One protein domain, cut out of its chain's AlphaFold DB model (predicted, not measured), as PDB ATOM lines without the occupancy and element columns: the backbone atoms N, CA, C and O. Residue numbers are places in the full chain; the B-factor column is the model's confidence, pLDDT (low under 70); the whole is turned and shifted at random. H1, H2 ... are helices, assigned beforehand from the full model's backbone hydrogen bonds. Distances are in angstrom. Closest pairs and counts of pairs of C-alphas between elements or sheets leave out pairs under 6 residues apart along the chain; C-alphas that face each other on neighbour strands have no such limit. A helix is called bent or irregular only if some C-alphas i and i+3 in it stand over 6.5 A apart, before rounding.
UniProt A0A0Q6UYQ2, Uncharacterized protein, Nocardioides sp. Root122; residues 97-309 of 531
ATOM      1  N   TYR A  97     252.864 229.376 164.701       91.94
ATOM      2  CA  TYR A  97     251.644 230.171 164.755       91.94
ATOM      3  C   TYR A  97     251.781 231.497 163.999       91.94
ATOM      4  O   TYR A  97     250.906 231.840 163.206       91.94
ATOM      5  N   ILE A  98     252.867 232.246 164.200       86.25
ATOM      6  CA  ILE A  98     253.102 233.525 163.513       86.25
ATOM      7  C   ILE A  98     253.193 233.327 161.997       86.25
ATOM      8  O   ILE A  98     252.563 234.086 161.252       86.25
ATOM      9  N   ASP A  99     253.919 232.302 161.554       92.25
ATOM     10  CA  ASP A  99     254.152 232.008 160.140       92.25
ATOM     11  C   ASP A  99     252.878 231.492 159.448       92.25
ATOM     12  O   ASP A  99     252.630 231.787 158.277       92.25
ATOM     13  N   GLN A 100     252.030 230.754 160.173       95.06
ATOM     14  CA  GLN A 100     250.889 230.041 159.597       95.06
ATOM     15  C   GLN A 100     249.524 230.691 159.875       95.06
ATOM     16  O   GLN A 100     248.549 230.341 159.207       95.06
ATOM     17  N   ARG A 101     249.392 231.641 160.815       92.88
ATOM     18  CA  ARG A 101     248.083 232.215 161.221       92.88
ATOM     19  C   ARG A 101     247.287 232.863 160.084       92.88
ATOM     20  O   ARG A 101     246.067 232.963 160.192       92.88
ATOM     21  N   SER A 102     247.954 233.292 159.013       92.81
ATOM     22  CA  SER A 102     247.336 233.868 157.809       92.81
ATOM     23  C   SER A 102     246.923 232.824 156.765       92.81
ATOM     24  O   SER A 102     246.176 233.147 155.840       92.81
ATOM     25  N   LEU A 103     247.391 231.580 156.896       96.06
ATOM     26  CA  LEU A 103     247.033 230.478 156.009       96.06
ATOM     27  C   LEU A 103     245.588 230.022 156.246       96.06
ATOM     28  O   LEU A 103     244.966 230.320 157.268       96.06
ATOM     29  N   ARG A 104     245.042 229.253 155.300       97.19
ATOM     30  CA  ARG A 104     243.736 228.605 155.487       97.19
ATOM     31  C   ARG A 104     243.854 227.521 156.566       97.19
ATOM     32  O   ARG A 104     244.900 226.883 156.627       97.19
ATOM     33  N   PRO A 105     242.795 227.227 157.344       97.31
ATOM     34  CA  PRO A 105     242.848 226.226 158.417       97.31
ATOM     35  C   PRO A 105     243.446 224.868 158.002       97.31
ATOM     36  O   PRO A 105     244.276 224.311 158.712       97.31
ATOM     37  N   VAL A 106     243.110 224.371 156.806       96.56
ATOM     38  CA  VAL A 106     243.636 223.101 156.260       96.56
ATOM     39  C   VAL A 106     245.156 223.092 156.041       96.56
ATOM     40  O   VAL A 106     245.784 222.033 156.061       96.56
ATOM     41  N   ASP A 107     245.747 224.271 155.850       96.56
ATOM     42  CA  ASP A 107     247.174 224.473 155.602       96.56
ATOM     43  C   ASP A 107     247.942 224.811 156.905       96.56
ATOM     44  O   ASP A 107     249.163 224.921 156.883       96.56
ATOM     45  N   GLN A 108     247.247 224.965 158.041       96.75
ATOM     46  CA  GLN A 108     247.839 225.246 159.358       96.75
ATOM     47  C   GLN A 108     248.234 223.953 160.092       96.75
ATOM     48  O   GLN A 108     247.594 222.910 159.926       96.75
ATOM     49  N   SER A 109     249.260 224.006 160.943       96.56
ATOM     50  CA  SER A 109     249.592 222.930 161.886       96.56
ATOM     51  C   SER A 109     248.513 222.783 162.963       96.56
ATOM     52  O   SER A 109     247.688 223.675 163.184       96.56
ATOM     53  N   THR A 110     248.504 221.643 163.647       97.94
ATOM     54  CA  THR A 110     247.597 221.382 164.769       97.94
ATOM     55  C   THR A 110     247.852 222.371 165.908       97.94
ATOM     56  O   THR A 110     246.901 222.898 166.482       97.94
ATOM     57  N   GLY A 111     249.119 222.709 166.174       96.69
ATOM     58  CA  GLY A 111     249.499 223.738 167.149       96.69
ATOM     59  C   GLY A 111     248.934 225.117 166.821       96.69
ATOM     60  O   GLY A 111     248.276 225.732 167.662       96.69
ATOM     61  N   THR A 112     249.098 225.563 165.573       96.44
ATOM     62  CA  THR A 112     248.555 226.839 165.087       96.44
ATOM     63  C   THR A 112     247.034 226.893 165.228       96.44
ATOM     64  O   THR A 112     246.495 227.899 165.689       96.44
ATOM     65  N   LEU A 113     246.330 225.812 164.872       97.88
ATOM     66  CA  LEU A 113     244.872 225.731 164.992       97.88
ATOM     67  C   LEU A 113     244.402 225.786 166.449       97.88
ATOM     68  O   LEU A 113     243.443 226.497 166.741       97.88
ATOM     69  N   LEU A 114     245.075 225.079 167.361       97.88
ATOM     70  CA  LEU A 114     244.754 225.098 168.791       97.88
ATOM     71  C   LEU A 114     244.993 226.477 169.417       97.88
ATOM     72  O   LEU A 114     244.131 226.976 170.139       97.88
ATOM     73  N   LEU A 115     246.118 227.123 169.096       94.19
ATOM     74  CA  LEU A 115     246.414 228.487 169.542       94.19
ATOM     75  C   LEU A 115     245.392 229.489 168.988       94.19
ATOM     76  O   LEU A 115     244.881 230.325 169.732       94.19
ATOM     77  N   ARG A 116     245.030 229.369 167.704       95.06
ATOM     78  CA  ARG A 116     243.997 230.196 167.060       95.06
ATOM     79  C   ARG A 116     242.621 229.992 167.698       95.06
ATOM     80  O   ARG A 116     241.918 230.976 167.929       95.06
ATOM     81  N   LEU A 117     242.249 228.747 167.996       96.81
ATOM     82  CA  LEU A 117     241.007 228.396 168.685       96.81
ATOM     83  C   LEU A 117     240.971 229.012 170.089       96.81
ATOM     84  O   LEU A 117     240.032 229.740 170.409       96.81
ATOM     85  N   GLY A 118     242.014 228.788 170.894       94.94
ATOM     86  CA  GLY A 118     242.125 229.347 172.242       94.94
ATOM     87  C   GLY A 118     242.069 230.874 172.243       94.94
ATOM     88  O   GLY A 118     241.292 231.461 172.992       94.94
ATOM     89  N   ALA A 119     242.812 231.528 171.347       90.00
ATOM     90  CA  ALA A 119     242.778 232.981 171.205       90.00
ATOM     91  C   ALA A 119     241.381 233.495 170.818       90.00
ATOM     92  O   ALA A 119     240.932 234.501 171.358       90.00
ATOM     93  N   ALA A 120     240.673 232.819 169.909       93.12
ATOM     94  CA  ALA A 120     239.335 233.236 169.497       93.12
ATOM     95  C   ALA A 120     238.287 233.056 170.609       93.12
ATOM     96  O   ALA A 120     237.448 233.937 170.785       93.12
ATOM     97  N   MET A 121     238.358 231.967 171.384       94.44
ATOM     98  CA  MET A 121     237.434 231.703 172.498       94.44
ATOM     99  C   MET A 121     237.687 232.608 173.715       94.44
ATOM    100  O   MET A 121     236.741 232.998 174.398       94.44
ATOM    101  N   ASN A 122     238.943 232.987 173.969       91.06
ATOM    102  CA  ASN A 122     239.321 233.864 175.083       91.06
ATOM    103  C   ASN A 122     239.056 235.361 174.826       91.06
ATOM    104  O   ASN A 122     239.172 236.157 175.752       91.06
ATOM    105  N   ARG A 123     238.692 235.768 173.602       86.62
ATOM    106  CA  ARG A 123     238.370 237.174 173.278       86.62
ATOM    107  C   ARG A 123     236.997 237.630 173.779       86.62
ATOM    108  O   ARG A 123     236.732 238.830 173.771       86.62
ATOM    109  N   GLY A 124     236.124 236.694 174.151       81.06
ATOM    110  CA  GLY A 124     234.748 236.976 174.552       81.06
ATOM    111  C   GLY A 124     233.888 237.614 173.447       81.06
ATOM    112  O   GLY A 124     234.303 237.698 172.282       81.06
ATOM    113  N   PRO A 125     232.674 238.079 173.792       75.56
ATOM    114  CA  PRO A 125     231.737 238.713 172.865       75.56
ATOM    115  C   PRO A 125     232.195 240.137 172.499       75.56
ATOM    116  O   PRO A 125     231.662 241.147 172.956       75.56
ATOM    117  N   MET A 126     233.230 240.237 171.666       71.62
ATOM    118  CA  MET A 126     233.693 241.496 171.074       71.62
ATOM    119  C   MET A 126     232.762 241.962 169.935       71.62
ATOM    120  O   MET A 126     231.971 241.168 169.428       71.62
ATOM    121  N   PRO A 127     232.844 243.224 169.456       64.62
ATOM    122  CA  PRO A 127     232.037 243.703 168.319       64.62
ATOM    123  C   PRO A 127     232.228 242.857 167.047       64.62
ATOM    124  O   PRO A 127     231.383 242.846 166.157       64.62
ATOM    125  N   SER A 128     233.329 242.105 166.983       73.44
ATOM    126  CA  SER A 128     233.639 241.101 165.971       73.44
ATOM    127  C   SER A 128     233.158 239.684 166.332       73.44
ATOM    128  O   SER A 128     233.717 238.717 165.822       73.44
ATOM    129  N   ALA A 129     232.120 239.522 167.164       78.44
ATOM    130  CA  ALA A 129     231.611 238.215 167.609       78.44
ATOM    131  C   ALA A 129     231.384 237.238 166.442       78.44
ATOM    132  O   ALA A 129     231.757 236.071 166.524       78.44
ATOM    133  N   ASN A 130     230.881 237.724 165.304       87.88
ATOM    134  CA  ASN A 130     230.716 236.903 164.100       87.88
ATOM    135  C   ASN A 130     232.047 236.383 163.537       87.88
ATOM    136  O   ASN A 130     232.120 235.238 163.098       87.88
ATOM    137  N   GLN A 131     233.106 237.194 163.572       90.25
ATOM    138  CA  GLN A 131     234.440 236.781 163.144       90.25
ATOM    139  C   GLN A 131     235.037 235.760 164.118       90.25
ATOM    140  O   GLN A 131     235.578 234.755 163.665       90.25
ATOM    141  N   SER A 132     234.912 235.976 165.432       89.94
ATOM    142  CA  SER A 132     235.368 235.006 166.438       89.94
ATOM    143  C   SER A 132     234.637 233.673 166.291       89.94
ATOM    144  O   SER A 132     235.292 232.640 166.223       89.94
ATOM    145  N   ARG A 133     233.304 233.685 166.136       94.12
ATOM    146  CA  ARG A 133     232.512 232.470 165.885       94.12
ATOM    147  C   ARG A 133     232.977 231.746 164.626       94.12
ATOM    148  O   ARG A 133     233.216 230.547 164.678       94.12
ATOM    149  N   MET A 134     233.161 232.467 163.519       95.25
ATOM    150  CA  MET A 134     233.667 231.883 162.273       95.25
ATOM    151  C   MET A 134     235.037 231.223 162.477       95.25
ATOM    152  O   MET A 134     235.218 230.076 162.083       95.25
ATOM    153  N   ILE A 135     235.972 231.901 163.153       95.12
ATOM    154  CA  ILE A 135     237.302 231.352 163.454       95.12
ATOM    155  C   ILE A 135     237.204 230.092 164.322       95.12
ATOM    156  O   ILE A 135     237.892 229.114 164.032       95.12
ATOM    157  N   VAL A 136     236.368 230.106 165.365       96.19
ATOM    158  CA  VAL A 136     236.175 228.952 166.253       96.19
ATOM    159  C   VAL A 136     235.614 227.769 165.471       96.19
ATOM    160  O   VAL A 136     236.205 226.698 165.522       96.19
ATOM    161  N   HIS A 137     234.543 227.959 164.693       97.12
ATOM    162  CA  HIS A 137     233.936 226.889 163.891       97.12
ATOM    163  C   HIS A 137     234.893 226.332 162.832       97.12
ATOM    164  O   HIS A 137     234.983 225.117 162.666       97.12
ATOM    165  N   GLU A 138     235.646 227.192 162.144       97.69
ATOM    166  CA  GLU A 138     236.649 226.771 161.157       97.69
ATOM    167  C   GLU A 138     237.777 225.946 161.786       97.69
ATOM    168  O   GLU A 138     238.123 224.879 161.274       97.69
ATOM    169  N   ALA A 139     238.354 226.432 162.891       97.75
ATOM    170  CA  ALA A 139     239.436 225.740 163.583       97.75
ATOM    171  C   ALA A 139     238.946 224.423 164.196       97.75
ATOM    172  O   ALA A 139     239.605 223.396 164.049       97.75
ATOM    173  N   TRP A 140     237.765 224.435 164.820       98.06
ATOM    174  CA  TRP A 140     237.142 223.252 165.405       98.06
ATOM    175  C   TRP A 140     236.883 222.173 164.352       98.06
ATOM    176  O   TRP A 140     237.297 221.032 164.535       98.06
ATOM    177  N   ALA A 141     236.261 222.527 163.223       98.06
ATOM    178  CA  ALA A 141     235.955 221.580 162.151       98.06
ATOM    179  C   ALA A 141     237.216 220.990 161.497       98.06
ATOM    180  O   ALA A 141     237.206 219.848 161.034       98.06
ATOM    181  N   GLU A 142     238.301 221.761 161.423       97.88
ATOM    182  CA  GLU A 142     239.588 221.263 160.939       97.88
ATOM    183  C   GLU A 142     240.250 220.306 161.939       97.88
ATOM    184  O   GLU A 142     240.718 219.240 161.542       97.88
ATOM    185  N   LEU A 143     240.267 220.654 163.228       97.75
ATOM    186  CA  LEU A 143     240.831 219.812 164.286       97.75
ATOM    187  C   LEU A 143     240.061 218.491 164.439       97.75
ATOM    188  O   LEU A 143     240.677 217.430 164.561       97.75
ATOM    189  N   ASP A 144     238.732 218.538 164.353       96.94
ATOM    190  CA  ASP A 144     237.872 217.353 164.384       96.94
ATOM    191  C   ASP A 144     238.147 216.424 163.189       96.94
ATOM    192  O   ASP A 144     238.307 215.212 163.346       96.94
ATOM    193  N   ARG A 145     238.360 216.990 161.990       96.56
ATOM    194  CA  ARG A 145     238.760 216.214 160.801       96.56
ATOM    195  C   ARG A 145     240.084 215.471 160.995       96.56
ATOM    196  O   ARG A 145     240.257 214.401 160.417       96.56
ATOM    197  N   ARG A 146     240.991 216.022 161.808       95.56
ATOM    198  CA  ARG A 146     242.283 215.423 162.195       95.56
ATOM    199  C   ARG A 146     242.177 214.456 163.380       95.56
ATOM    200  O   ARG A 146     243.201 213.992 163.888       95.56
ATOM    201  N   ARG A 147     240.949 214.177 163.835       96.38
ATOM    202  CA  ARG A 147     240.622 213.329 164.990       96.38
ATOM    203  C   ARG A 147     241.223 213.827 166.304       96.38
ATOM    204  O   ARG A 147     241.488 213.038 167.210       96.38
ATOM    205  N   VAL A 148     241.446 215.135 166.422       96.69
ATOM    206  CA  VAL A 148     241.825 215.742 167.699       96.69
ATOM    207  C   VAL A 148     240.570 215.794 168.578       96.69
ATOM    208  O   VAL A 148     239.558 216.322 168.124       96.69
ATOM    209  N   PRO A 149     240.591 215.294 169.828       96.62
ATOM    210  CA  PRO A 149     239.465 215.412 170.754       96.62
ATOM    211  C   PRO A 149     239.318 216.864 171.242       96.62
ATOM    212  O   PRO A 149     239.731 217.214 172.349       96.62
ATOM    213  N   VAL A 150     238.761 217.732 170.390       97.38
ATOM    214  CA  VAL A 150     238.730 219.192 170.587       97.38
ATOM    215  C   VAL A 150     238.052 219.576 171.900       97.38
ATOM    216  O   VAL A 150     238.589 220.399 172.636       97.38
ATOM    217  N   GLU A 151     236.937 218.929 172.251       96.94
ATOM    218  CA  GLU A 151     236.242 219.166 173.523       96.94
ATOM    219  C   GLU A 151     237.152 218.940 174.733       96.94
ATOM    220  O   GLU A 151     237.199 219.776 175.634       96.94
ATOM    221  N   SER A 152     237.907 217.838 174.749       96.50
ATOM    222  CA  SER A 152     238.862 217.539 175.820       96.50
ATOM    223  C   SER A 152     239.924 218.627 175.933       96.50
ATOM    224  O   SER A 152     240.220 219.088 177.036       96.50
ATOM    225  N   VAL A 153     240.470 219.084 174.801       97.25
ATOM    226  CA  VAL A 153     241.474 220.159 174.773       97.25
ATOM    227  C   VAL A 153     240.894 221.471 175.301       97.25
ATOM    228  O   VAL A 153     241.507 222.122 176.150       97.25
ATOM    229  N   VAL A 154     239.689 221.831 174.859       97.25
ATOM    230  CA  VAL A 154     238.986 223.038 175.304       97.25
ATOM    231  C   VAL A 154     238.744 222.989 176.810       97.25
ATOM    232  O   VAL A 154     239.109 223.935 177.508       97.25
ATOM    233  N   ARG A 155     238.223 221.872 177.334       95.94
ATOM    234  CA  ARG A 155     237.996 221.658 178.774       95.94
ATOM    235  C   ARG A 155     239.274 221.793 179.595       95.94
ATOM    236  O   ARG A 155     239.262 222.405 180.658       95.94
ATOM    237  N   ALA A 156     240.368 221.210 179.113       95.50
ATOM    238  CA  ALA A 156     241.617 221.148 179.856       95.50
ATOM    239  C   ALA A 156     242.383 222.475 179.885       95.50
ATOM    240  O   ALA A 156     242.933 222.838 180.928       95.50
ATOM    241  N   ALA A 157     242.449 223.167 178.745       94.19
ATOM    242  CA  ALA A 157     243.396 224.257 178.532       94.19
ATOM    243  C   ALA A 157     242.748 225.621 178.268       94.19
ATOM    244  O   ALA A 157     243.302 226.636 178.689       94.19
ATOM    245  N   ILE A 158     241.581 225.660 177.616       96.12
ATOM    246  CA  ILE A 158     240.945 226.917 177.187       96.12
ATOM    247  C   ILE A 158     239.928 227.402 178.227       96.12
ATOM    248  O   ILE A 158     240.018 228.546 178.668       96.12
ATOM    249  N   LEU A 159     239.013 226.542 178.695       95.81
ATOM    250  CA  LEU A 159     237.997 226.925 179.689       95.81
ATOM    251  C   LEU A 159     238.574 227.535 180.979       95.81
ATOM    252  O   LEU A 159     237.983 228.496 181.464       95.81
ATOM    253  N   PRO A 160     239.710 227.066 181.534       94.12
ATOM    254  CA  PRO A 160     240.303 227.697 182.713       94.12
ATOM    255  C   PRO A 160     240.741 229.145 182.474       94.12
ATOM    256  O   PRO A 160     240.601 229.995 183.354       94.12
ATOM    257  N   GLN A 161     241.250 229.439 181.275       91.06
ATOM    258  CA  GLN A 161     241.627 230.798 180.888       91.06
ATOM    259  C   GLN A 161     240.376 231.658 180.702       91.06
ATOM    260  O   GLN A 161     240.299 232.741 181.278       91.06
ATOM    261  N   MET A 162     239.360 231.137 180.004       94.81
ATOM    262  CA  MET A 162     238.069 231.815 179.852       94.81
ATOM    263  C   MET A 162     237.431 232.114 181.209       94.81
ATOM    264  O   MET A 162     236.950 233.217 181.431       94.81
ATOM    265  N   ALA A 163     237.463 231.167 182.148       95.19
ATOM    266  CA  ALA A 163     236.910 231.345 183.484       95.19
ATOM    267  C   ALA A 163     237.620 232.450 184.273       95.19
ATOM    268  O   ALA A 163     236.961 233.227 184.962       95.19
ATOM    269  N   ALA A 164     238.947 232.553 184.151       90.44
ATOM    270  CA  ALA A 164     239.700 233.658 184.736       90.44
ATOM    271  C   ALA A 164     239.314 235.008 184.104       90.44
ATOM    272  O   ALA A 164     239.084 235.973 184.831       90.44
ATOM    273  N   GLN A 165     239.178 235.066 182.773       90.38
ATOM    274  CA  GLN A 165     238.753 236.276 182.054       90.38
ATOM    275  C   GLN A 165     237.322 236.695 182.416       90.38
ATOM    276  O   GLN A 165     237.075 237.865 182.696       90.38
ATOM    277  N   ILE A 166     236.393 235.742 182.502       94.44
ATOM    278  CA  ILE A 166     235.015 235.980 182.947       94.44
ATOM    279  C   ILE A 166     234.991 236.487 184.389       94.44
ATOM    280  O   ILE A 166     234.242 237.410 184.681       94.44
ATOM    281  N   GLY A 167     235.824 235.946 185.286       93.69
ATOM    282  CA  GLY A 167     235.961 236.468 186.652       93.69
ATOM    283  C   GLY A 167     236.377 237.940 186.685       93.69
ATOM    284  O   GLY A 167     235.789 238.733 187.416       93.69
ATOM    285  N   MET A 168     237.334 238.334 185.841       88.56
ATOM    286  CA  MET A 168     237.730 239.741 185.704       88.56
ATOM    287  C   MET A 168     236.640 240.622 185.102       88.56
ATOM    288  O   MET A 168     236.434 241.747 185.547       88.56
ATOM    289  N   GLN A 169     235.928 240.116 184.101       90.06
ATOM    290  CA  GLN A 169     234.825 240.853 183.508       90.06
ATOM    291  C   GLN A 169     233.679 241.019 184.516       90.06
ATOM    292  O   GLN A 169     233.108 242.097 184.634       90.06
ATOM    293  N   ALA A 170     233.365 239.978 185.285       94.00
ATOM    294  CA  ALA A 170     232.308 240.002 186.288       94.00
ATOM    295  C   ALA A 170     232.557 241.057 187.374       94.00
ATOM    296  O   ALA A 170     231.600 241.610 187.901       94.00
ATOM    297  N   MET A 171     233.817 241.371 187.699       93.00
ATOM    298  CA  MET A 171     234.147 242.402 188.689       93.00
ATOM    299  C   MET A 171     234.215 243.828 188.119       93.00
ATOM    300  O   MET A 171     234.368 244.764 188.902       93.00
ATOM    301  N   THR A 172     234.097 244.039 186.799       90.50
ATOM    302  CA  THR A 172     234.203 245.383 186.195       90.50
ATOM    303  C   THR A 172     233.296 246.428 186.868       90.50
ATOM    304  O   THR A 172     233.819 247.493 187.219       90.50
ATOM    305  N   PRO A 173     232.014 246.137 187.180       92.19
ATOM    306  CA  PRO A 173     231.150 247.104 187.860       92.19
ATOM    307  C   PRO A 173     231.642 247.497 189.263       92.19
ATOM    308  O   PRO A 173     231.494 248.651 189.665       92.19
ATOM    309  N   LEU A 174     232.269 246.572 190.002       90.75
ATOM    310  CA  LEU A 174     232.832 246.837 191.338       90.75
ATOM    311  C   LEU A 174     234.025 247.787 191.248       90.75
ATOM    312  O   LEU A 174     234.111 248.776 191.971       90.75
ATOM    313  N   LEU A 175     234.911 247.517 190.292       87.25
ATOM    314  CA  LEU A 175     236.088 248.337 190.030       87.25
ATOM    315  C   LEU A 175     235.716 249.754 189.553       87.25
ATOM    316  O   LEU A 175     236.436 250.721 189.826       87.25
ATOM    317  N   ARG A 176     234.585 249.896 188.846       87.25
ATOM    318  CA  ARG A 176     234.027 251.199 188.460       87.25
ATOM    319  C   ARG A 176     233.501 251.946 189.683       87.25
ATOM    320  O   ARG A 176     233.846 253.109 189.874       87.25
ATOM    321  N   GLN A 177     232.723 251.279 190.538       88.94
ATOM    322  CA  GLN A 177     232.176 251.864 191.771       88.94
ATOM    323  C   GLN A 177     233.268 252.331 192.740       88.94
ATOM    324  O   GLN A 177     233.109 253.356 193.400       88.94
ATOM    325  N   SER A 178     234.399 251.627 192.793       85.94
ATOM    326  CA  SER A 178     235.551 252.021 193.604       85.94
ATOM    327  C   SER A 178     236.402 253.138 192.979       85.94
ATOM    328  O   SER A 178     237.414 253.523 193.562       85.94
ATOM    329  N   GLY A 179     236.054 253.617 191.778       85.44
ATOM    330  CA  GLY A 179     236.811 254.631 191.038       85.44
ATOM    331  C   GLY A 179     238.168 254.152 190.514       85.44
ATOM    332  O   GLY A 179     238.979 254.979 190.111       85.44
ATOM    333  N   MET A 180     238.438 252.841 190.512       79.62
ATOM    334  CA  MET A 180     239.747 252.299 190.118       79.62
ATOM    335  C   MET A 180     239.970 252.352 188.602       79.62
ATOM    336  O   MET A 180     241.102 252.498 188.156       79.62
ATOM    337  N   TRP A 181     238.900 252.274 187.806       78.94
ATOM    338  CA  TRP A 181     238.995 252.330 186.343       78.94
ATOM    339  C   TRP A 181     239.105 253.736 185.757       78.94
ATOM    340  O   TRP A 181     239.573 253.865 184.628       78.94
ATOM    341  N   ALA A 182     238.710 254.774 186.498       76.19
ATOM    342  CA  ALA A 182     238.690 256.150 185.995       76.19
ATOM    343  C   ALA A 182     240.086 256.660 185.576       76.19
ATOM    344  O   ALA A 182     240.192 257.631 184.834       76.19
ATOM    345  N   GLU A 183     241.149 256.000 186.043       71.56
ATOM    346  CA  GLU A 183     242.541 256.302 185.695       71.56
ATOM    347  C   GLU A 183     243.055 255.499 184.483       71.56
ATOM    348  O   GLU A 183     244.078 255.864 183.910       71.56
ATOM    349  N   LEU A 184     242.373 254.416 184.083       71.62
ATOM    350  CA  LEU A 184     242.917 253.395 183.173       71.62
ATOM    351  C   LEU A 184     242.167 253.286 181.835       71.62
ATOM    352  O   LEU A 184     242.772 252.902 180.836       71.62
ATOM    353  N   VAL A 185     240.858 253.560 181.807       79.12
ATOM    354  CA  VAL A 185     239.982 253.269 180.656       79.12
ATOM    355  C   VAL A 185     238.982 254.407 180.449       79.12
ATOM    356  O   VAL A 185     238.546 255.039 181.410       79.12
ATOM    357  N   SER A 186     238.620 254.688 179.193       83.25
ATOM    358  CA  SER A 186     237.643 255.737 178.874       83.25
ATOM    359  C   SER A 186     236.216 255.369 179.315       83.25
ATOM    360  O   SER A 186     235.849 254.195 179.341       83.25
ATOM    361  N   ASP A 187     235.376 256.369 179.613       82.81
ATOM    362  CA  ASP A 187     233.975 256.143 180.022       82.81
ATOM    363  C   ASP A 187     233.175 255.338 178.978       82.81
ATOM    364  O   ASP A 187     232.420 254.436 179.336       82.81
ATOM    365  N   ASP A 188     233.402 255.589 177.684       84.06
ATOM    366  CA  ASP A 188     232.761 254.858 176.578       84.06
ATOM    367  C   ASP A 188     233.142 253.367 176.556       84.06
ATOM    368  O   ASP A 188     232.342 252.505 176.181       84.06
ATOM    369  N   GLU A 189     234.387 253.041 176.905       80.31
ATOM    370  CA  GLU A 189     234.858 251.659 177.000       80.31
ATOM    371  C   GLU A 189     234.318 250.977 178.255       80.31
ATOM    372  O   GLU A 189     233.905 249.817 178.182       80.31
ATOM    373  N   LEU A 190     234.236 251.707 179.371       79.44
ATOM    374  CA  LEU A 190     233.625 251.218 180.605       79.44
ATOM    375  C   LEU A 190     232.143 250.910 180.425       79.44
ATOM    376  O   LEU A 190     231.700 249.842 180.835       79.44
ATOM    377  N   ASP A 191     231.388 251.767 179.740       84.19
ATOM    378  CA  ASP A 191     229.969 251.522 179.469       84.19
ATOM    379  C   ASP A 191     229.758 250.261 178.609       84.19
ATOM    380  O   ASP A 191     228.834 249.475 178.846       84.19
ATOM    381  N   ARG A 192     230.650 250.006 177.642       81.50
ATOM    382  CA  ARG A 192     230.621 248.768 176.842       81.50
ATOM    383  C   ARG A 192     230.959 247.535 177.674       81.50
ATOM    384  O   ARG A 192     230.363 246.481 177.449       81.50
ATOM    385  N   LEU A 193     231.923 247.638 178.588       80.19
ATOM    386  CA  LEU A 193     232.285 246.541 179.484       80.19
ATOM    387  C   LEU A 193     231.175 246.263 180.503       80.19
ATOM    388  O   LEU A 193     230.856 245.098 180.738       80.19
ATOM    389  N   ASP A 194     230.531 247.296 181.040       80.75
ATOM    390  CA  ASP A 194     229.416 247.181 181.985       80.75
ATOM    391  C   ASP A 194     228.213 246.486 181.351       80.75
ATOM    392  O   ASP A 194     227.676 245.533 181.915       80.75
ATOM    393  N   GLN A 195     227.830 246.876 180.131       83.94
ATOM    394  CA  GLN A 195     226.705 246.236 179.448       83.94
ATOM    395  C   GLN A 195     226.941 244.734 179.212       83.94
ATOM    396  O   GLN A 195     225.997 243.948 179.251       83.94
ATOM    397  N   ARG A 196     228.196 244.324 178.989       79.75
ATOM    398  CA  ARG A 196     228.563 242.915 178.779       79.75
ATOM    399  C   ARG A 196     228.761 242.147 180.079       79.75
ATOM    400  O   ARG A 196     228.537 240.945 180.117       79.75
ATOM    401  N   SER A 197     229.262 242.814 181.114       89.44
ATOM    402  CA  SER A 197     229.540 242.202 182.412       89.44
ATOM    403  C   SER A 197     228.299 242.085 183.284       89.44
ATOM    404  O   SER A 197     228.311 241.260 184.186       89.44
ATOM    405  N   ALA A 198     227.226 242.836 183.009       92.81
ATOM    406  CA  ALA A 198     226.031 242.894 183.849       92.81
ATOM    407  C   ALA A 198     225.465 241.514 184.237       92.81
ATOM    408  O   ALA A 198     225.138 241.293 185.403       92.81
ATOM    409  N   GLU A 199     225.386 240.570 183.294       94.31
ATOM    410  CA  GLU A 199     224.872 239.224 183.578       94.31
ATOM    411  C   GLU A 199     225.821 238.427 184.486       94.31
ATOM    412  O   GLU A 199     225.401 237.873 185.503       94.31
ATOM    413  N   TRP A 200     227.118 238.418 184.170       96.00
ATOM    414  CA  TRP A 200     228.130 237.745 184.985       96.00
ATOM    415  C   TRP A 200     228.351 238.412 186.342       96.00
ATOM    416  O   TRP A 200     228.643 237.718 187.312       96.00
ATOM    417  N   PHE A 201     228.164 239.726 186.438       96.25
ATOM    418  CA  PHE A 201     228.171 240.462 187.694       96.25
ATOM    419  C   PHE A 201     226.992 240.041 188.575       96.25
ATOM    420  O   PHE A 201     227.190 239.766 189.752       96.25
ATOM    421  N   ALA A 202     225.786 239.892 188.014       95.69
ATOM    422  CA  ALA A 202     224.639 239.377 188.763       95.69
ATOM    423  C   ALA A 202     224.869 237.938 189.264       95.69
ATOM    424  O   ALA A 202     224.472 237.593 190.380       95.69
ATOM    425  N   VAL A 203     225.536 237.099 188.463       97.19
ATOM    426  CA  VAL A 203     225.960 235.749 188.869       97.19
ATOM    427  C   VAL A 203     226.995 235.806 189.994       97.19
ATOM    428  O   VAL A 203     226.851 235.093 190.987       97.19
ATOM    429  N   LEU A 204     228.015 236.655 189.856       96.62
ATOM    430  CA  LEU A 204     229.060 236.867 190.854       96.62
ATOM    431  C   LEU A 204     228.483 237.332 192.189       96.62
ATOM    432  O   LEU A 204     228.764 236.713 193.211       96.62
ATOM    433  N   ASP A 205     227.676 238.390 192.168       95.88
ATOM    434  CA  ASP A 205     227.088 238.997 193.359       95.88
ATOM    435  C   ASP A 205     226.223 237.977 194.104       95.88
ATOM    436  O   ASP A 205     226.417 237.734 195.293       95.88
ATOM    437  N   ARG A 206     225.355 237.255 193.382       94.88
ATOM    438  CA  ARG A 206     224.528 236.206 193.989       94.88
ATOM    439  C   ARG A 206     225.356 235.066 194.582       94.88
ATOM    440  O   ARG A 206     225.062 234.630 195.693       94.88
ATOM    441  N   ALA A 207     226.349 234.567 193.846       94.69
ATOM    442  CA  ALA A 207     227.187 233.455 194.290       94.69
ATOM    443  C   ALA A 207     228.033 233.831 195.512       94.69
ATOM    444  O   ALA A 207     228.197 233.017 196.420       94.69
ATOM    445  N   TYR A 208     228.528 235.071 195.542       95.00
ATOM    446  CA  TYR A 208     229.227 235.633 196.686       95.00
ATOM    447  C   TYR A 208     228.316 235.705 197.912       95.00
ATOM    448  O   TYR A 208     228.695 235.191 198.957       95.00
ATOM    449  N   GLU A 209     227.117 236.288 197.796       94.31
ATOM    450  CA  GLU A 209     226.202 236.431 198.938       94.31
ATOM    451  C   GLU A 209     225.770 235.073 199.509       94.31
ATOM    452  O   GLU A 209     225.715 234.902 200.725       94.31
ATOM    453  N   GLU A 210     225.499 234.080 198.658       91.25
ATOM    454  CA  GLU A 210     225.121 232.739 199.117       91.25
ATOM    455  C   GLU A 210     226.278 231.989 199.780       91.25
ATOM    456  O   GLU A 210     226.085 231.371 200.827       91.25
ATOM    457  N   ASP A 211     227.483 232.048 199.205       89.00
ATOM    458  CA  ASP A 211     228.642 231.415 199.826       89.00
ATOM    459  C   ASP A 211     229.053 232.148 201.113       89.00
ATOM    460  O   ASP A 211     229.420 231.485 202.079       89.00
ATOM    461  N   ARG A 212     228.952 233.485 201.158       89.38
ATOM    462  CA  ARG A 212     229.200 234.310 202.354       89.38
ATOM    463  C   ARG A 212     228.198 234.005 203.461       89.38
ATOM    464  O   ARG A 212     228.599 233.902 204.611       89.38
ATOM    465  N   ALA A 213     226.914 233.842 203.137       87.44
ATOM    466  CA  ALA A 213     225.881 233.513 204.120       87.44
ATOM    467  C   ALA A 213     226.116 232.158 204.814       87.44
ATOM    468  O   ALA A 213     225.584 231.927 205.897       87.44
ATOM    469  N   GLY A 214     226.899 231.268 204.195       78.62
ATOM    470  CA  GLY A 214     227.323 229.998 204.782       78.62
ATOM    471  C   GLY A 214     228.589 230.075 205.642       78.62
ATOM    472  O   GLY A 214     229.005 229.035 206.149       78.62
ATOM    473  N   LEU A 215     229.212 231.249 205.783       82.31
ATOM    474  CA  LEU A 215     230.417 231.453 206.587       82.31
ATOM    475  C   LEU A 215     230.105 232.255 207.848       82.31
ATOM    476  O   LEU A 215     229.344 233.220 207.818       82.31
ATOM    477  N   ASP A 216     230.764 231.893 208.945       73.88
ATOM    478  CA  ASP A 216     230.598 232.582 210.230       73.88
ATOM    479  C   ASP A 216     231.449 233.857 210.342       73.88
ATOM    480  O   ASP A 216     231.198 234.692 211.210       73.88
ATOM    481  N   ASP A 217     232.472 234.002 209.490       74.88
ATOM    482  CA  ASP A 217     233.403 235.131 209.496       74.88
ATOM    483  C   ASP A 217     234.027 235.378 208.108       74.88
ATOM    484  O   ASP A 217     234.358 234.448 207.363       74.88
ATOM    485  N   ASP A 218     234.275 236.651 207.803       69.94
ATOM    486  CA  ASP A 218     234.907 237.133 206.572       69.94
ATOM    487  C   ASP A 218     236.364 236.645 206.442       69.94
ATOM    488  O   ASP A 218     236.902 236.549 205.337       69.94
ATOM    489  N   SER A 219     237.002 236.241 207.547       64.12
ATOM    490  CA  SER A 219     238.333 235.620 207.522       64.12
ATOM    491  C   SER A 219     238.369 234.265 206.794       64.12
ATOM    492  O   SER A 219     239.413 233.887 206.256       64.12
ATOM    493  N   GLN A 220     237.240 233.555 206.692       65.62
ATOM    494  CA  GLN A 220     237.145 232.306 205.925       65.62
ATOM    495  C   GLN A 220     237.127 232.565 204.410       65.62
ATOM    496  O   GLN A 220     237.651 231.759 203.641       65.62
ATOM    497  N   ILE A 221     236.634 233.731 203.974       66.00
ATOM    498  CA  ILE A 221     236.714 234.168 202.570       66.00
ATOM    499  C   ILE A 221     238.180 234.354 202.171       66.00
ATOM    500  O   ILE A 221     238.584 233.954 201.081       66.00
ATOM    501  N   LEU A 222     239.016 234.868 203.079       65.00
ATOM    502  CA  LEU A 222     240.454 235.010 202.841       65.00
ATOM    503  C   LEU A 222     241.172 233.658 202.702       65.00
ATOM    504  O   LEU A 222     242.195 233.585 202.026       65.00
ATOM    505  N   GLN A 223     240.632 232.560 203.246       66.50
ATOM    506  CA  GLN A 223     241.189 231.219 203.017       66.50
ATOM    507  C   GLN A 223     240.959 230.720 201.582       66.50
ATOM    508  O   GLN A 223     241.741 229.911 201.078       66.50
ATOM    509  N   TRP A 224     239.943 231.231 200.875       64.31
ATOM    510  CA  TRP A 224     239.755 230.961 199.440       64.31
ATOM    511  C   TRP A 224     240.819 231.637 198.568       64.31
ATOM    512  O   TRP A 224     240.903 231.391 197.360       64.31
ATOM    513  N   VAL A 225     241.642 232.483 199.182       59.75
ATOM    514  CA  VAL A 225     242.481 233.466 198.522       59.75
ATOM    515  C   VAL A 225     243.894 233.245 199.012       59.75
ATOM    516  O   VAL A 225     244.370 233.828 199.980       59.75
ATOM    517  N   ASN A 226     244.626 232.409 198.291       61.75
ATOM    518  CA  ASN A 226     246.071 232.482 198.384       61.75
ATOM    519  C   ASN A 226     246.498 233.791 197.703       61.75
ATOM    520  O   ASN A 226     246.729 233.789 196.498       61.75
ATOM    521  N   ILE A 227     246.537 234.897 198.455       54.31
ATOM    522  CA  ILE A 227     246.814 236.267 197.976       54.31
ATOM    523  C   ILE A 227     248.058 236.302 197.073       54.31
ATOM    524  O   ILE A 227     248.070 236.975 196.049       54.31
ATOM    525  N   GLU A 228     249.075 235.506 197.389       51.91
ATOM    526  CA  GLU A 228     250.308 235.406 196.607       51.91
ATOM    527  C   GLU A 228     250.114 234.636 195.285       51.91
ATOM    528  O   GLU A 228     250.625 235.034 194.238       51.91
ATOM    529  N   ALA A 229     249.336 233.550 195.294       59.25
ATOM    530  CA  ALA A 229     248.928 232.877 194.057       59.25
ATOM    531  C   ALA A 229     247.983 233.751 193.217       59.25
ATOM    532  O   ALA A 229     247.969 233.656 191.993       59.25
ATOM    533  N   HIS A 230     247.215 234.607 193.881       61.00
ATOM    534  CA  HIS A 230     246.278 235.539 193.283       61.00
ATOM    535  C   HIS A 230     246.995 236.686 192.577       61.00
ATOM    536  O   HIS A 230     246.697 236.969 191.424       61.00
ATOM    537  N   ARG A 231     248.009 237.267 193.226       59.38
ATOM    538  CA  ARG A 231     248.909 238.252 192.625       59.38
ATOM    539  C   ARG A 231     249.586 237.688 191.377       59.38
ATOM    540  O   ARG A 231     249.541 238.322 190.335       59.38
ATOM    541  N   ARG A 232     250.121 236.462 191.441       63.62
ATOM    542  CA  ARG A 232     250.720 235.810 190.261       63.62
ATOM    543  C   ARG A 232     249.715 235.558 189.144       63.62
ATOM    544  O   ARG A 232     250.068 235.752 187.990       63.62
ATOM    545  N   LYS A 233     248.489 235.140 189.480       61.19
ATOM    546  CA  LYS A 233     247.411 234.983 188.496       61.19
ATOM    547  C   LYS A 233     247.050 236.315 187.850       61.19
ATOM    548  O   LYS A 233     246.925 236.353 186.638       61.19
ATOM    549  N   LEU A 234     246.913 237.389 188.626       59.62
ATOM    550  CA  LEU A 234     246.660 238.723 188.083       59.62
ATOM    551  C   LEU A 234     247.816 239.163 187.173       59.62
ATOM    552  O   LEU A 234     247.559 239.535 186.037       59.62
ATOM    553  N   ASP A 235     249.073 239.011 187.600       60.44
ATOM    554  CA  ASP A 235     250.255 239.345 186.787       60.44
ATOM    555  C   ASP A 235     250.344 238.521 185.486       60.44
ATOM    556  O   ASP A 235     250.791 239.021 184.455       60.44
ATOM    557  N   GLU A 236     249.975 237.238 185.527       61.34
ATOM    558  CA  GLU A 236     249.937 236.348 184.359       61.34
ATOM    559  C   GLU A 236     248.808 236.738 183.406       61.34
ATOM    560  O   GLU A 236     248.988 236.759 182.192       61.34
ATOM    561  N   VAL A 237     247.656 237.097 183.958       55.97
ATOM    562  CA  VAL A 237     246.483 237.490 183.191       55.97
ATOM    563  C   VAL A 237     246.662 238.866 182.543       55.97
ATOM    564  O   VAL A 237     246.325 239.006 181.370       55.97
ATOM    565  N   PHE A 238     247.249 239.843 183.240       59.66
ATOM    566  CA  PHE A 238     247.623 241.132 182.647       59.66
ATOM    567  C   PHE A 238     248.625 240.943 181.500       59.66
ATOM    568  O   PHE A 238     248.417 241.490 180.420       59.66
ATOM    569  N   ARG A 239     249.628 240.069 181.669       59.91
ATOM    570  CA  ARG A 239     250.563 239.700 180.590       59.91
ATOM    571  C   ARG A 239     249.882 239.009 179.406       59.91
ATOM    572  O   ARG A 239     250.233 239.265 178.257       59.91
ATOM    573  N   LEU A 240     248.912 238.131 179.663       51.47
ATOM    574  CA  LEU A 240     248.106 237.512 178.606       51.47
ATOM    575  C   LEU A 240     247.268 238.556 177.860       51.47
ATOM    576  O   LEU A 240     247.138 238.460 176.642       51.47
ATOM    577  N   HIS A 241     246.739 239.557 178.565       54.22
ATOM    578  CA  HIS A 241     245.978 240.646 177.959       54.22
ATOM    579  C   HIS A 241     246.873 241.522 177.061       54.22
ATOM    580  O   HIS A 241     246.527 241.738 175.897       54.22
ATOM    581  N   GLU A 242     248.070 241.900 177.533       50.78
ATOM    582  CA  GLU A 242     249.097 242.604 176.742       50.78
ATOM    583  C   GLU A 242     249.472 241.843 175.463       50.78
ATOM    584  O   GLU A 242     249.514 242.416 174.373       50.78
ATOM    585  N   ALA A 243     249.686 240.527 175.565       45.81
ATOM    586  CA  ALA A 243     250.053 239.688 174.425       45.81
ATOM    587  C   ALA A 243     248.930 239.542 173.378       45.81
ATOM    588  O   ALA A 243     249.193 239.156 172.238       45.81
ATOM    589  N   THR A 244     247.678 239.837 173.743       47.25
ATOM    590  CA  THR A 244     246.520 239.716 172.841       47.25
ATOM    591  C   THR A 244     246.193 240.979 172.036       47.25
ATOM    592  O   THR A 244     245.196 240.965 171.310       47.25
ATOM    593  N   GLU A 245     247.026 242.029 172.095       49.06
ATOM    594  CA  GLU A 245     246.793 243.329 171.428       49.06
ATOM    595  C   GLU A 245     245.418 243.945 171.777       49.06
ATOM    596  O   GLU A 245     244.807 244.638 170.959       49.06
ATOM    597  N   GLN A 246     244.882 243.677 172.975       53.47
ATOM    598  CA  GLN A 246     243.576 244.196 173.385       53.47
ATOM    599  C   GLN A 246     243.676 245.323 174.418       53.47
ATOM    600  O   GLN A 246     244.132 245.128 175.536       53.47
ATOM    601  N   VAL A 247     243.160 246.482 173.980       47.69
ATOM    602  CA  VAL A 247     242.478 247.598 174.675       47.69
ATOM    603  C   VAL A 247     243.191 248.316 175.825       47.69
ATOM    604  O   VAL A 247     242.942 249.504 175.993       47.69
ATOM    605  N   VAL A 248     244.111 247.704 176.564       47.03
ATOM    606  CA  VAL A 248     244.913 248.460 177.535       47.03
ATOM    607  C   VAL A 248     246.137 249.016 176.801       47.03
ATOM    608  O   VAL A 248     246.902 248.231 176.233       47.03
ATOM    609  N   PRO A 249     246.330 250.346 176.739       49.72
ATOM    610  CA  PRO A 249     247.554 250.916 176.195       49.72
ATOM    611  C   PRO A 249     248.756 250.294 176.913       49.72
ATOM    612  O   PRO A 249     248.782 250.240 178.139       49.72
ATOM    613  N   VAL A 250     249.748 249.838 176.148       49.66
ATOM    614  CA  VAL A 250     250.939 249.101 176.630       49.66
ATOM    615  C   VAL A 250     251.781 249.904 177.649       49.66
ATOM    616  O   VAL A 250     252.665 249.356 178.293       49.66
ATOM    617  N   ASP A 251     251.468 251.186 177.854       57.12
ATOM    618  CA  ASP A 251     252.207 252.111 178.720       57.12
ATOM    619  C   ASP A 251     251.494 252.454 180.043       57.12
ATOM    620  O   ASP A 251     251.878 253.406 180.725       57.12
ATOM    621  N   VAL A 252     250.433 251.735 180.426       59.69
ATOM    622  CA  VAL A 252     249.732 252.027 181.685       59.69
ATOM    623  C   VAL A 252     250.450 251.359 182.860       59.69
ATOM    624  O   VAL A 252     250.271 250.172 183.129       59.69
ATOM    625  N   GLU A 253     251.265 252.132 183.585       66.81
ATOM    626  CA  GLU A 253     251.860 251.692 184.851       66.81
ATOM    627  C   GLU A 253     250.753 251.312 185.844       66.81
ATOM    628  O   GLU A 253     250.001 252.162 186.322       66.81
ATOM    629  N   VAL A 254     250.656 250.020 186.170       66.06
ATOM    630  CA  VAL A 254     249.745 249.531 187.207       66.06
ATOM    631  C   VAL A 254     250.201 250.104 188.554       66.06
ATOM    632  O   VAL A 254     251.302 249.772 189.003       66.06
ATOM    633  N   PRO A 255     249.391 250.932 189.242       74.06
ATOM    634  CA  PRO A 255     249.812 251.523 190.506       74.06
ATOM    635  C   PRO A 255     250.141 250.435 191.536       74.06
ATOM    636  O   PRO A 255     249.342 249.520 191.739       74.06
ATOM    637  N   GLU A 256     251.250 250.563 192.277       75.62
ATOM    638  CA  GLU A 256     251.628 249.599 193.336       75.62
ATOM    639  C   GLU A 256     250.533 249.414 194.406       75.62
ATOM    640  O   GLU A 256     250.484 248.403 195.107       75.62
ATOM    641  N   THR A 257     249.621 250.385 194.524       78.62
ATOM    642  CA  THR A 257     248.486 250.347 195.457       78.62
ATOM    643  C   THR A 257     247.283 249.554 194.943       78.62
ATOM    644  O   THR A 257     246.409 249.210 195.741       78.62
ATOM    645  N   LEU A 258     247.218 249.241 193.642       72.00
ATOM    646  CA  LEU A 258     246.071 248.574 193.029       72.00
ATOM    647  C   LEU A 258     245.795 247.194 193.650       72.00
ATOM    648  O   LEU A 258     244.652 246.964 194.036       72.00
ATOM    649  N   PRO A 259     246.783 246.302 193.876       72.19
ATOM    650  CA  PRO A 259     246.522 245.003 194.500       72.19
ATOM    651  C   PRO A 259     245.933 245.112 195.912       72.19
ATOM    652  O   PRO A 259     245.056 244.332 196.274       72.19
ATOM    653  N   ALA A 260     246.377 246.092 196.706       75.81
ATOM    654  CA  ALA A 260     245.854 246.316 198.053       75.81
ATOM    655  C   ALA A 260     244.415 246.858 198.026       75.81
ATOM    656  O   ALA A 260     243.596 246.459 198.851       75.81
ATOM    657  N   LYS A 261     244.093 247.729 197.059       78.06
ATOM    658  CA  LYS A 261     242.728 248.229 196.839       78.06
ATOM    659  C   LYS A 261     241.794 247.129 196.328       78.06
ATOM    660  O   LYS A 261     240.685 247.011 196.831       78.06
ATOM    661  N   LEU A 262     242.257 246.289 195.398       77.31
ATOM    662  CA  LEU A 262     241.521 245.115 194.910       77.31
ATOM    663  C   LEU A 262     241.237 244.122 196.042       77.31
ATOM    664  O   LEU A 262     240.142 243.581 196.128       77.31
ATOM    665  N   ALA A 263     242.204 243.921 196.941       77.50
ATOM    666  CA  ALA A 263     242.051 243.032 198.089       77.50
ATOM    667  C   ALA A 263     241.080 243.557 199.163       77.50
ATOM    668  O   ALA A 263     240.669 242.781 200.024       77.50
ATOM    669  N   ALA A 264     240.720 244.846 199.136       84.69
ATOM    670  CA  ALA A 264     239.791 245.433 200.099       84.69
ATOM    671  C   ALA A 264     238.320 245.082 199.809       84.69
ATOM    672  O   ALA A 264     237.500 245.133 200.723       84.69
ATOM    673  N   ASP A 265     237.985 244.709 198.568       88.88
ATOM    674  CA  ASP A 265     236.648 244.245 198.198       88.88
ATOM    675  C   ASP A 265     236.624 242.711 198.103       88.88
ATOM    676  O   ASP A 265     237.197 242.095 197.199       88.88
ATOM    677  N   LEU A 266     235.923 242.072 199.041       89.38
ATOM    678  CA  LEU A 266     235.817 240.615 199.106       89.38
ATOM    679  C   LEU A 266     235.129 240.002 197.874       89.38
ATOM    680  O   LEU A 266     235.384 238.836 197.568       89.38
ATOM    681  N   ARG A 267     234.307 240.757 197.131       92.25
ATOM    682  CA  ARG A 267     233.685 240.284 195.884       92.25
ATOM    683  C   ARG A 267     234.682 240.240 194.737       92.25
ATOM    684  O   ARG A 267     234.688 239.267 193.987       92.25
ATOM    685  N   VAL A 268     235.551 241.248 194.636       90.69
ATOM    686  CA  VAL A 268     236.678 241.258 193.683       90.69
ATOM    687  C   VAL A 268     237.553 240.036 193.929       90.69
ATOM    688  O   VAL A 268     237.830 239.259 193.022       90.69
ATOM    689  N   VAL A 269     237.900 239.816 195.193       88.19
ATOM    690  CA  VAL A 269     238.700 238.682 195.647       88.19
ATOM    691  C   VAL A 269     238.016 237.330 195.363       88.19
ATOM    692  O   VAL A 269     238.665 236.366 194.939       88.19
ATOM    693  N   TYR A 270     236.699 237.246 195.566       91.31
ATOM    694  CA  TYR A 270     235.906 236.054 195.281       91.31
ATOM    695  C   TYR A 270     235.820 235.752 193.775       91.31
ATOM    696  O   TYR A 270     235.961 234.588 193.392       91.31
ATOM    697  N   ALA A 271     235.675 236.766 192.916       93.06
ATOM    698  CA  ALA A 271     235.572 236.623 191.459       93.06
ATOM    699  C   ALA A 271     236.796 235.944 190.818       93.06
ATOM    700  O   ALA A 271     236.693 235.221 189.830       93.06
ATOM    701  N   THR A 272     237.970 236.125 191.408       88.50
ATOM    702  CA  THR A 272     239.246 235.534 190.971       88.50
ATOM    703  C   THR A 272     239.660 234.325 191.816       88.50
ATOM    704  O   THR A 272     240.723 233.728 191.604       88.50
ATOM    705  N   SER A 273     238.828 233.923 192.779       89.44
ATOM    706  CA  SER A 273     239.050 232.725 193.586       89.44
ATOM    707  C   SER A 273     238.955 231.452 192.740       89.44
ATOM    708  O   SER A 273     238.258 231.383 191.721       89.44
ATOM    709  N   THR A 274     239.619 230.382 193.190       88.88
ATOM    710  CA  THR A 274     239.474 229.050 192.574       88.88
ATOM    711  C   THR A 274     238.022 228.574 192.624       88.88
ATOM    712  O   THR A 274     237.581 227.877 191.716       88.88
ATOM    713  N   ARG A 275     237.265 228.962 193.656       90.88
ATOM    714  CA  ARG A 275     235.870 228.550 193.839       90.88
ATOM    715  C   ARG A 275     234.972 229.095 192.730       90.88
ATOM    716  O   ARG A 275     234.299 228.308 192.067       90.88
ATOM    717  N   PHE A 276     235.011 230.406 192.492       94.88
ATOM    718  CA  PHE A 276     234.227 231.040 191.433       94.88
ATOM    719  C   PHE A 276     234.667 230.558 190.048       94.88
ATOM    720  O   PHE A 276     233.852 230.040 189.288       94.88
ATOM    721  N   THR A 277     235.968 230.630 189.754       94.12
ATOM    722  CA  THR A 277     236.512 230.229 188.443       94.12
ATOM    723  C   THR A 277     236.223 228.763 188.118       94.12
ATOM    724  O   THR A 277     235.809 228.461 187.007       94.12
ATOM    725  N   THR A 278     236.296 227.848 189.092       93.81
ATOM    726  CA  THR A 278     235.922 226.440 188.870       93.81
ATOM    727  C   THR A 278     234.429 226.274 188.573       93.81
ATOM    728  O   THR A 278     234.068 225.437 187.749       93.81
ATOM    729  N   ARG A 279     233.534 227.057 189.193       95.56
ATOM    730  CA  ARG A 279     232.100 227.032 188.843       95.56
ATOM    731  C   ARG A 279     231.851 227.582 187.437       95.56
ATOM    732  O   ARG A 279     231.044 227.004 186.713       95.56
ATOM    733  N   VAL A 280     232.572 228.628 187.025       96.81
ATOM    734  CA  VAL A 280     232.539 229.121 185.636       96.81
ATOM    735  C   VAL A 280     233.018 228.035 184.674       96.81
ATOM    736  O   VAL A 280     232.314 227.737 183.713       96.81
ATOM    737  N   GLU A 281     234.141 227.369 184.964       95.69
ATOM    738  CA  GLU A 281     234.621 226.222 184.178       95.69
ATOM    739  C   GLU A 281     233.546 225.129 184.074       95.69
ATOM    740  O   GLU A 281     233.279 224.632 182.982       95.69
ATOM    741  N   GLN A 282     232.887 224.771 185.184       94.56
ATOM    742  CA  GLN A 282     231.819 223.765 185.194       94.56
ATOM    743  C   GLN A 282     230.606 224.182 184.365       94.56
ATOM    744  O   GLN A 282     230.025 223.344 183.676       94.56
ATOM    745  N   TRP A 283     230.219 225.456 184.426       95.81
ATOM    746  CA  TRP A 283     229.142 225.986 183.602       95.81
ATOM    747  C   TRP A 283     229.488 225.880 182.119       95.81
ATOM    748  O   TRP A 283     228.769 225.213 181.378       95.81
ATOM    749  N   LEU A 284     230.620 226.464 181.713       95.75
ATOM    750  CA  LEU A 284     231.075 226.449 180.324       95.75
ATOM    751  C   LEU A 284     231.240 225.021 179.806       95.75
ATOM    752  O   LEU A 284     230.870 224.728 178.678       95.75
ATOM    753  N   ASN A 285     231.732 224.106 180.639       94.44
ATOM    754  CA  ASN A 285     231.867 222.699 180.289       94.44
ATOM    755  C   ASN A 285     230.518 222.021 179.987       94.44
ATOM    756  O   ASN A 285     230.431 221.204 179.070       94.44
ATOM    757  N   ARG A 286     229.465 222.347 180.750       93.06
ATOM    758  CA  ARG A 286     228.118 221.812 180.506       93.06
ATOM    759  C   ARG A 286     227.586 222.302 179.167       93.06
ATOM    760  O   ARG A 286     227.232 221.479 178.333       93.06
ATOM    761  N   ILE A 287     227.617 223.614 178.941       95.25
ATOM    762  CA  ILE A 287     227.100 224.184 177.693       95.25
ATOM    763  C   ILE A 287     227.986 223.877 176.480       95.25
ATOM    764  O   ILE A 287     227.464 223.828 175.382       95.25
ATOM    765  N   LEU A 288     229.280 223.573 176.643       94.62
ATOM    766  CA  LEU A 288     230.163 223.187 175.531       94.62
ATOM    767  C   LEU A 288     229.645 221.982 174.745       94.62
ATOM    768  O   LEU A 288     229.849 221.909 173.539       94.62
ATOM    769  N   THR A 289     228.989 221.053 175.439       87.94
ATOM    770  CA  THR A 289     228.473 219.819 174.833       87.94
ATOM    771  C   THR A 289     227.188 220.077 174.039       87.94
ATOM    772  O   THR A 289     226.926 219.395 173.052       87.94
ATOM    773  N   ASP A 290     226.402 221.074 174.453       90.94
ATOM    774  CA  ASP A 290     225.057 221.320 173.928       90.94
ATOM    775  C   ASP A 290     225.006 222.514 172.955       90.94
ATOM    776  O   ASP A 290     224.268 222.488 171.971       90.94
ATOM    777  N   ASP A 291     225.789 223.564 173.216       94.00
ATOM    778  CA  ASP A 291     225.808 224.821 172.470       94.00
ATOM    779  C   ASP A 291     227.189 225.507 172.522       94.00
ATOM    780  O   ASP A 291     227.514 226.309 173.405       94.00
ATOM    781  N   LEU A 292     228.004 225.234 171.500       94.38
ATOM    782  CA  LEU A 292     229.305 225.876 171.323       94.38
ATOM    783  C   LEU A 292     229.195 227.404 171.160       94.38
ATOM    784  O   LEU A 292     230.091 228.123 171.598       94.38
ATOM    785  N   ASN A 293     228.121 227.928 170.559       94.94
ATOM    786  CA  ASN A 293     227.982 229.377 170.386       94.94
ATOM    787  C   ASN A 293     227.732 230.065 171.726       94.94
ATOM    788  O   ASN A 293     228.350 231.094 171.987       94.94
ATOM    789  N   ALA A 294     226.924 229.461 172.602       93.44
ATOM    790  CA  ALA A 294     226.732 229.966 173.958       93.44
ATOM    791  C   ALA A 294     228.057 230.042 174.739       93.44
ATOM    792  O   ALA A 294     228.267 230.997 175.491       93.44
ATOM    793  N   VAL A 295     228.972 229.083 174.523       95.31
ATOM    794  CA  VAL A 295     230.332 229.128 175.090       95.31
ATOM    795  C   VAL A 295     231.145 230.274 174.506       95.31
ATOM    796  O   VAL A 295     231.770 230.992 175.275       95.31
ATOM    797  N   ILE A 296     231.155 230.460 173.182       94.12
ATOM    798  CA  ILE A 296     231.908 231.544 172.519       94.12
ATOM    799  C   ILE A 296     231.412 232.918 172.982       94.12
ATOM    800  O   ILE A 296     232.208 233.829 173.199       94.12
ATOM    801  N   ASP A 297     230.102 233.042 173.168       92.69
ATOM    802  CA  ASP A 297     229.447 234.274 173.593       92.69
ATOM    803  C   ASP A 297     229.575 234.532 175.101       92.69
ATOM    804  O   ASP A 297     229.113 235.564 175.582       92.69
ATOM    805  N   TRP A 298     230.213 233.615 175.841       94.62
ATOM    806  CA  TRP A 298     230.343 233.654 177.298       94.62
ATOM    807  C   TRP A 298     228.978 233.827 177.972       94.62
ATOM    808  O   TRP A 298     228.816 234.652 178.865       94.62
ATOM    809  N   THR A 299     227.979 233.062 177.536       93.88
ATOM    810  CA  THR A 299     226.610 233.193 178.052       93.88
ATOM    811  C   THR A 299     226.581 232.906 179.549       93.88
ATOM    812  O   THR A 299     227.016 231.834 179.986       93.88
ATOM    813  N   ALA A 300     226.068 233.847 180.342       95.62
ATOM    814  CA  ALA A 300     225.960 233.671 181.781       95.62
ATOM    815  C   ALA A 300     224.817 232.696 182.134       95.62
ATOM    816  O   ALA A 300     223.752 232.712 181.511       95.62
ATOM    817  N   PRO A 301     224.998 231.836 183.146       95.75
ATOM    818  CA  PRO A 301     223.913 231.022 183.678       95.75
ATOM    819  C   PRO A 301     222.931 231.862 184.504       95.75
ATOM    820  O   PRO A 301     223.304 232.897 185.056       95.75
ATOM    821  N   PRO A 302     221.701 231.366 184.735       93.81
ATOM    822  CA  PRO A 302     220.865 231.876 185.813       93.81
ATOM    823  C   PRO A 302     221.622 231.821 187.158       93.81
ATOM    824  O   PRO A 302     222.162 230.759 187.488       93.81
ATOM    825  N   PRO A 303     221.629 232.893 187.977       92.81
ATOM    826  CA  PRO A 303     222.438 232.946 189.198       92.81
ATOM    827  C   PRO A 303     222.206 231.779 190.171       92.81
ATOM    828  O   PRO A 303     223.156 231.189 190.673       92.81
ATOM    829  N   ALA A 304     220.949 231.366 190.361       83.50
ATOM    830  CA  ALA A 304     220.610 230.228 191.223       83.50
ATOM    831  C   ALA A 304     221.178 228.889 190.712       83.50
ATOM    832  O   ALA A 304     221.587 228.040 191.502       83.50
ATOM    833  N   LEU A 305     221.224 228.695 189.387       88.06
ATOM    834  CA  LEU A 305     221.820 227.498 188.793       88.06
ATOM    835  C   LEU A 305     223.334 227.484 189.007       88.06
ATOM    836  O   LEU A 305     223.895 226.434 189.310       88.06
ATOM    837  N   PHE A 306     223.984 228.640 188.856       93.75
ATOM    838  CA  PHE A 306     225.425 228.774 189.028       93.75
ATOM    839  C   PHE A 306     225.882 228.418 190.438       93.75
ATOM    840  O   PHE A 306     226.825 227.647 190.606       93.75
ATOM    841  N   SER A 307     225.201 228.933 191.458       89.12
ATOM    842  CA  SER A 307     225.562 228.658 192.846       89.12
ATOM    843  C   SER A 307     225.448 227.185 193.229       89.12
ATOM    844  O   SER A 307     226.238 226.684 194.032       89.12
ATOM    845  N   ALA A 308     224.506 226.468 192.607       86.81
ATOM    846  CA  ALA A 308     224.344 225.028 192.775       86.81
ATOM    847  C   ALA A 308     225.453 224.205 192.083       86.81
ATOM    848  O   ALA A 308     225.520 222.986 192.268       86.81
ATOM    849  N   LEU A 309     226.328 224.825 191.277       88.25
ATOM    850  CA  LEU A 309     227.447 224.127 190.645       88.25
ATOM    851  C   LEU A 309     228.518 223.749 191.679       88.25
ATOM    852  O   LEU A 309     228.895 224.567 192.527       88.25
TER     853      LEU A 309
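Overview. This is residues 97 to 309 of the 531 residues of an uncharacterized protein of Nocardioides sp. Root122 (UniProt A0A0Q6UYQ2). Look first for a helical body built round one kinked helix, H4, which runs through the middle with H11 crossing it on one side. At one end of the long axis the hairpin of H2 and H3, with short H1 beside it, packs on H4; toward the other end lie H10, H7 and the long bent helix H6, an L whose arm H6b packs on the end of H4. H8, the long loop after it and H9 lie along another side, loosely attached. The printed part has 213 residues with thirteen named helices, H1 to H13 in chain order, and no named strand: the class is all helix. It is compact, with a radius of gyration of the C-alphas of 17.8 A, and spans 55 by 41 by 30 A.

Along the chain. Start at H6, the longest helix, residues 187 to 213; by its hydrogen bonds it was assigned as one helix, but it is bent, C-alphas 196 and 199 being 7.1 A apart. Find C-alpha 187 at (233.975, 256.143, 180.022); from there arm H6a runs 14.3 A to residue 196, and arm H6b runs 21.3 A from residue 199 to C-alpha 213 at (225.881, 233.513, 204.120). H4, residues 150 to 170, is 26.8 A long and only just irregular: C-alphas 156 and 159 are 6.8 A apart, and it has a kink of 47 degrees near residue 159. H2, residues 110 to 122, measures 18.2 A; H3, residues 129 to 145, 24.1 A; H8, residues 227 to 243, 24.0 A; H11, residues 274 to 290, 24.8 A. The short helices are H1, residues 97 to 100; H5, 172 to 177; H7, 219 to 223; H9, 258 to 262; H10, 266 to 271; H12, 292 to 296; and H13, 303 to 307, which ends at (225.562, 228.658, 192.846).

Arrangement. The arms H6a and H6b stand at a steep tilt of 69 degrees, only just short of about perpendicular. H6a touches H5, with the C-alphas of Pro 173 and Asp 194 closest at 6.1 A. H6b touches H13, closest at Val 203 and Pro 303, C-alphas 4.5 A apart. With residues 199 to 204 alone H6b touches residues 166 to 170 of H4, about perpendicular at 81 degrees; the closest C-alphas, of Ala 170 and Phe 201, are 4.4 A apart. H4 is the hub, touching five helices. H11 touches it at a steep tilt of 51 degrees, opposite ways, with the C-alphas of Ala 163 and Thr 277 closest at 5.1 A. H2 and H3 form a hairpin at a shallow tilt of 31 degrees, closest at the C-alphas of Ala 120 and Ser 132, 5.3 A apart. H2 touches H4 with residues 118 to 122 alone, closest at the C-alphas of Asn 122 and Met 162, 5.3 A. H1 touches H2, and H12 touches H11. H8 is close to H4 but not clearly touching, with 7.9 A between the C-alphas of Gln 165 and Val 237. H7 and H9 are each close to H10 but not clearly touching. In the backbone, every O i to N i+4 pair is within hydrogen-bond range in H2, H3, H5, H6a, H6b, H8, H9, H10, H12 and H13; the count is 14 of 17 in H4, 11 of 13 in H11 and 0 of 1 in H7, where 2 of 2 O i to N i+3 pairs are within range, and H1 is too short for an i+4 pair.

Size, cuts and confidence. The two C-alphas farthest apart, of Asp 107 and Asp 216, are 57.7 A apart. The printed part has no cut. The link from H8 to H9, residues 244 to 257, is long. The mean pLDDT of the printed part is 84.6; look for values under 70 at residue 127 and residues 218 to 254.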